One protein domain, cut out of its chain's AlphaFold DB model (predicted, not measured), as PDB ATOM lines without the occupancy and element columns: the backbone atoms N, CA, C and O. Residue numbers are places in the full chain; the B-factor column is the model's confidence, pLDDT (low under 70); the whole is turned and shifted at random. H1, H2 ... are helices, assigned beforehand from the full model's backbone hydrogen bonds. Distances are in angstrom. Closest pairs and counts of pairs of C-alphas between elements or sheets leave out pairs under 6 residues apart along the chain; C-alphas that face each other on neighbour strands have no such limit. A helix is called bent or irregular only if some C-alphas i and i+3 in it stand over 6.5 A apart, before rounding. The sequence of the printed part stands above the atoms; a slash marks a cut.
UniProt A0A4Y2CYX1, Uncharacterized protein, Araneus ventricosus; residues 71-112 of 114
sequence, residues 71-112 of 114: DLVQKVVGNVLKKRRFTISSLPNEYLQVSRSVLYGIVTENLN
ATOM      1  N   ASP A  71      66.499 137.595  91.128       83.00
ATOM      2  CA  ASP A  71      66.486 138.163  89.772       83.00
ATOM      3  C   ASP A  71      67.879 138.155  89.119       83.00
ATOM      4  O   ASP A  71      68.035 137.773  87.955       83.00
ATOM      5  N   LEU A  72      68.920 138.515  89.879       84.88
ATOM      6  CA  LEU A  72      70.293 138.488  89.387       84.88
ATOM      7  C   LEU A  72      70.736 137.055  89.065       84.88
ATOM      8  O   LEU A  72      71.346 136.833  88.015       84.88
ATOM      9  N   VAL A  73      70.392 136.089  89.923       84.31
ATOM     10  CA  VAL A  73      70.693 134.664  89.708       84.31
ATOM     11  C   VAL A  73      70.041 134.173  88.419       84.31
ATOM     12  O   VAL A  73      70.735 133.676  87.527       84.31
ATOM     13  N   GLN A  74      68.733 134.390  88.264       86.50
ATOM     14  CA  GLN A  74      67.987 133.954  87.081       86.50
ATOM     15  C   GLN A  74      68.514 134.596  85.795       86.50
ATOM     16  O   GLN A  74      68.629 133.929  84.761       86.50
ATOM     17  N   LYS A  75      68.894 135.875  85.848       86.69
ATOM     18  CA  LYS A  75      69.448 136.590  84.696       86.69
ATOM     19  C   LYS A  75      70.817 136.054  84.278       86.69
ATOM     20  O   LYS A  75      71.071 135.937  83.077       86.69
ATOM     21  N   VAL A  76      71.700 135.747  85.230       84.56
ATOM     22  CA  VAL A  76      73.028 135.167  84.953       84.56
ATOM     23  C   VAL A  76      72.881 133.750  84.406       84.56
ATOM     24  O   VAL A  76      73.363 133.469  83.307       84.56
ATOM     25  N   VAL A  77      72.142 132.886  85.105       85.69
ATOM     26  CA  VAL A  77      71.907 131.491  84.700       85.69
ATOM     27  C   VAL A  77      71.233 131.420  83.329       85.69
ATOM     28  O   VAL A  77      71.695 130.701  82.442       85.69
ATOM     29  N   GLY A  78      70.196 132.227  83.101       85.44
ATOM     30  CA  GLY A  78      69.496 132.285  81.822       85.44
ATOM     31  C   GLY A  78      70.396 132.719  80.663       85.44
ATOM     32  O   GLY A  78      70.278 132.182  79.562       85.44
ATOM     33  N   ASN A  79      71.324 133.652  80.888       84.19
ATOM     34  CA  ASN A  79      72.281 134.067  79.861       84.19
ATOM     35  C   ASN A  79      73.330 132.992  79.557       84.19
ATOM     36  O   ASN A  79      73.694 132.831  78.389       84.19
ATOM     37  N   VAL A  80      73.780 132.239  80.564       83.19
ATOM     38  CA  VAL A  80      74.699 131.109  80.360       83.19
ATOM     39  C   VAL A  80      74.010 129.992  79.575       83.19
ATOM     40  O   VAL A  80      74.559 129.533  78.576       83.19
ATOM     41  N   LEU A  81      72.780 129.616  79.942       82.00
ATOM     42  CA  LEU A  81      72.029 128.549  79.262       82.00
ATOM     43  C   LEU A  81      71.648 128.898  77.814       82.00
ATOM     44  O   LEU A  81      71.573 128.013  76.963       82.00
ATOM     45  N   LYS A  82      71.426 130.180  77.501       83.44
ATOM     46  CA  LYS A  82      71.112 130.637  76.133       83.44
ATOM     47  C   LYS A  82      72.318 130.606  75.190       83.44
ATOM     48  O   LYS A  82      72.139 130.561  73.972       83.44
ATOM     49  N   LYS A  83      73.545 130.666  75.714       82.00
ATOM     50  CA  LYS A  83      74.771 130.721  74.907       82.00
ATOM     51  C   LYS A  83      75.339 129.306  74.728       82.00
ATOM     52  O   LYS A  83      75.793 128.688  75.678       82.00
ATOM     53  N   ARG A  84      75.412 128.812  73.479       72.88
ATOM     54  CA  ARG A  84      76.025 127.501  73.140       72.88
ATOM     55  C   ARG A  84      77.486 127.379  73.605       72.88
ATOM     56  O   ARG A  84      77.966 126.279  73.856       72.88
ATOM     57  N   ARG A  85      78.208 128.500  73.654       75.25
ATOM     58  CA  ARG A  85      79.555 128.619  74.221       75.25
ATOM     59  C   ARG A  85      79.588 129.869  75.084       75.25
ATOM     60  O   ARG A  85      79.243 130.947  74.602       75.25
ATOM     61  N   PHE A  86      79.995 129.709  76.333       76.25
ATOM     62  CA  PHE A  86      80.079 130.784  77.303       76.25
ATOM     63  C   PHE A  86      81.489 130.863  77.891       76.25
ATOM     64  O   PHE A  86      82.121 129.830  78.104       76.25
ATOM     65  N   THR A  87      81.972 132.076  78.159       81.19
ATOM     66  CA  THR A  87      83.287 132.308  78.764       81.19
ATOM     67  C   THR A  87      83.089 132.937  80.137       81.19
ATOM     68  O   THR A  87      82.703 134.096  80.243       81.19
ATOM     69  N   ILE A  88      83.383 132.198  81.208       76.06
ATOM     70  CA  ILE A  88      83.136 132.668  82.582       76.06
ATOM     71  C   ILE A  88      83.926 133.952  82.893       76.06
ATOM     72  O   ILE A  88      83.410 134.866  83.535       76.06
ATOM     73  N   SER A  89      85.130 134.100  82.330       80.19
ATOM     74  CA  SER A  89      85.951 135.305  82.495       80.19
ATOM     75  C   SER A  89      85.377 136.573  81.849       80.19
ATOM     76  O   SER A  89      85.829 137.665  82.197       80.19
ATOM     77  N   SER A  90      84.375 136.474  80.964       82.50
ATOM     78  CA  SER A  90      83.698 137.644  80.388       82.50
ATOM     79  C   SER A  90      82.477 138.109  81.190       82.50
ATOM     80  O   SER A  90      82.018 139.227  80.955       82.50
ATOM     81  N   LEU A  91      81.988 137.328  82.171       81.25
ATOM     82  CA  LEU A  91      80.862 137.716  83.048       81.25
ATOM     83  C   LEU A  91      81.022 139.099  83.682       81.25
ATOM     84  O   LEU A  91      80.072 139.877  83.631       81.25
ATOM     85  N   PRO A  92      82.188 139.460  84.251       83.00
ATOM     86  CA  PRO A  92      82.331 140.745  84.929       83.00
ATOM     87  C   PRO A  92      82.104 141.948  84.012       83.00
ATOM     88  O   PRO A  92      81.691 143.001  84.480       83.00
ATOM     89  N   ASN A  93      82.371 141.792  82.713       83.19
ATOM     90  CA  ASN A  93      82.175 142.856  81.733       83.19
ATOM     91  C   ASN A  93      80.694 143.001  81.346       83.19
ATOM     92  O   ASN A  93      80.266 144.091  80.985       83.19
ATOM     93  N   GLU A  94      79.914 141.918  81.427       82.62
ATOM     94  CA  GLU A  94      78.469 141.922  81.159       82.62
ATOM     95  C   GLU A  94      77.665 142.447  82.366       82.62
ATOM     96  O   GLU A  94      76.604 143.046  82.194       82.62
ATOM     97  N   TYR A  95      78.188 142.270  83.584       81.19
ATOM     98  CA  TYR A  95      77.530 142.632  84.844       81.19
ATOM     99  C   TYR A  95      78.393 143.595  85.674       81.19
ATOM    100  O   TYR A  95      78.798 143.284  86.789       81.19
ATOM    101  N   LEU A  96      78.639 144.796  85.138       75.88
ATOM    102  CA  LEU A  96      79.528 145.813  85.732       75.88
ATOM    103  C   LEU A  96      79.145 146.262  87.156       75.88
ATOM    104  O   LEU A  96      79.985 146.795  87.875       75.88
ATOM    105  N   GLN A  97      77.887 146.072  87.562       80.69
ATOM    106  CA  GLN A  97      77.390 146.447  88.894       80.69
ATOM    107  C   GLN A  97      77.584 145.349  89.949       80.69
ATOM    108  O   GLN A  97      77.310 145.573  91.125       80.69
ATOM    109  N   VAL A  98      78.037 144.161  89.543       80.94
ATOM    110  CA  VAL A  98      78.152 142.988  90.410       80.94
ATOM    111  C   VAL A  98      79.618 142.597  90.523       80.94
ATOM    112  O   VAL A  98      80.364 142.596  89.543       80.94
ATOM    113  N   SER A  99      80.057 142.271  91.736       83.19
ATOM    114  CA  SER A  99      81.437 141.851  91.950       83.19
ATOM    115  C   SER A  99      81.727 140.520  91.248       83.19
ATOM    116  O   SER A  99      80.863 139.655  91.091       83.19
ATOM    117  N   ARG A 100      82.991 140.335  90.852       83.62
ATOM    118  CA  ARG A 100      83.445 139.101  90.197       83.62
ATOM    119  C   ARG A 100      83.158 137.872  91.051       83.62
ATOM    120  O   ARG A 100      82.613 136.907  90.538       83.62
ATOM    121  N   SER A 101      83.504 137.923  92.338       82.81
ATOM    122  CA  SER A 101      83.325 136.808  93.273       82.81
ATOM    123  C   SER A 101      81.872 136.350  93.363       82.81
ATOM    124  O   SER A 101      81.622 135.151  93.361       82.81
ATOM    125  N   VAL A 102      80.925 137.290  93.361       84.38
ATOM    126  CA  VAL A 102      79.492 136.984  93.381       84.38
ATOM    127  C   VAL A 102      79.051 136.292  92.088       84.38
ATOM    128  O   VAL A 102      78.370 135.274  92.144       84.38
ATOM    129  N   LEU A 103      79.469 136.794  90.922       85.62
ATOM    130  CA  LEU A 103      79.133 136.172  89.633       85.62
ATOM    131  C   LEU A 103      79.706 134.755  89.504       85.62
ATOM    132  O   LEU A 103      79.019 133.868  89.003       85.62
ATOM    133  N   TYR A 104      80.948 134.547  89.955       85.06
ATOM    134  CA  TYR A 104      81.565 133.220  89.968       85.06
ATOM    135  C   TYR A 104      80.811 132.273  90.902       85.06
ATOM    136  O   TYR A 104      80.438 131.202  90.444       85.06
ATOM    137  N   GLY A 105      80.508 132.697  92.137       85.06
ATOM    138  CA  GLY A 105      79.736 131.902  93.099       85.06
ATOM    139  C   GLY A 105      78.388 131.449  92.540       85.06
ATOM    140  O   GLY A 105      78.090 130.258  92.536       85.06
ATOM    141  N   ILE A 106      77.626 132.370  91.933       85.81
ATOM    142  CA  ILE A 106      76.334 132.051  91.303       85.81
ATOM    143  C   ILE A 106      76.488 130.959  90.236       85.81
ATOM    144  O   ILE A 106      75.684 130.029  90.193       85.81
ATOM    145  N   VAL A 107      77.500 131.052  89.369       83.75
ATOM    146  CA  VAL A 107      77.714 130.066  88.297       83.75
ATOM    147  C   VAL A 107      78.188 128.726  88.846       83.75
ATOM    148  O   VAL A 107      77.680 127.692  88.416       83.75
ATOM    149  N   THR A 108      79.128 128.717  89.789       84.50
ATOM    150  CA  THR A 108      79.651 127.471  90.362       84.50
ATOM    151  C   THR A 108      78.578 126.733  91.162       84.50
ATOM    152  O   THR A 108      78.420 125.526  90.995       84.50
ATOM    153  N   GLU A 109      77.784 127.454  91.958       84.81
ATOM    154  CA  GLU A 109      76.756 126.874  92.833       84.81
ATOM    155  C   GLU A 109      75.509 126.411  92.067       84.81
ATOM    156  O   GLU A 109      74.954 125.362  92.382       84.81
ATOM    157  N   ASN A 110      75.065 127.152  91.040       83.06
ATOM    158  CA  ASN A 110      73.817 126.831  90.329       83.06
ATOM    159  C   ASN A 110      74.012 125.960  89.084       83.06
ATOM    160  O   ASN A 110      73.066 125.316  88.632       83.06
ATOM    161  N   LEU A 111      75.206 125.964  88.483       79.50
ATOM    162  CA  LEU A 111      75.476 125.251  87.230       79.50
ATOM    163  C   LEU A 111      76.514 124.127  87.380       79.50
ATOM    164  O   LEU A 111      76.879 123.521  86.374       79.50
ATOM    165  N   ASN A 112      76.959 123.822  88.607       72.94
ATOM    166  CA  ASN A 112      77.929 122.763  88.920       72.94
ATOM    167  C   ASN A 112      79.243 122.853  88.117       72.94
ATOM    168  O   ASN A 112      79.863 121.835  87.805       72.94
TER     169      ASN A 112
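This is residues 71 to 112 of the 114 residues of an uncharacterized protein of Araneus ventricosus (UniProt A0A4Y2CYX1). Three helices sit in a compact triangle, with H3 packing on the first part of H1 at residues 73 to 77 and, with its own first residues 100 to 104, on the short helix H2. Residues 82 to 87, of which Lys 82 is the last residue of H1 and 83 to 87 make the loop to H2, stick out from the rest. The printed part has 42 residues and is all helix, with H1, H2 and H3 in that order and no named strand. It is compact, with a radius of gyration of the C-alphas of 9.3 A and spans of 24 by 18 by 17 A.

H1 is residues 71 to 82, 16.3 A long, beginning at C-alpha 71 (66.486, 138.163, 89.772). H2 is residues 88 to 94, with C-alpha 88 at (83.136, 132.668, 82.582). H3 is residues 100 to 111, also 16.3 A long, ending at C-alpha 111 (75.476, 125.251, 87.230).

H1, with residues 73 to 77 alone, touches H3. Their closest C-alphas, of Val 73 and Ile 106, are 6.4 A apart. Their lines stand at a steep tilt of 65 degrees, the same way. H1 and H2 are near each other, with 5 pairs of C-alphas within 10 A. H2 is only just irregular: C-alphas 89 and 92 are 7.0 A apart, and its line is a rough one. H2 touches residues 100 to 104 of H3. The closest C-alphas, of Pro 92 and Arg 100, are 5.6 A apart, and the lines stand at a steep tilt of 56 degrees, opposite ways. In H1 and H3 every O i to N i+4 pair is within hydrogen-bond range; in H2 1 of 3 is, beside 3 of 4 O i to N i+3 pairs.

The C-alphas farthest apart, of Arg 84 and Gln 97, are 24.7 A apart. Both links are tight, with 5 residues each, and the printed part has no cut. The mean pLDDT of the printed part is 82.2, and no printed residue is under 70.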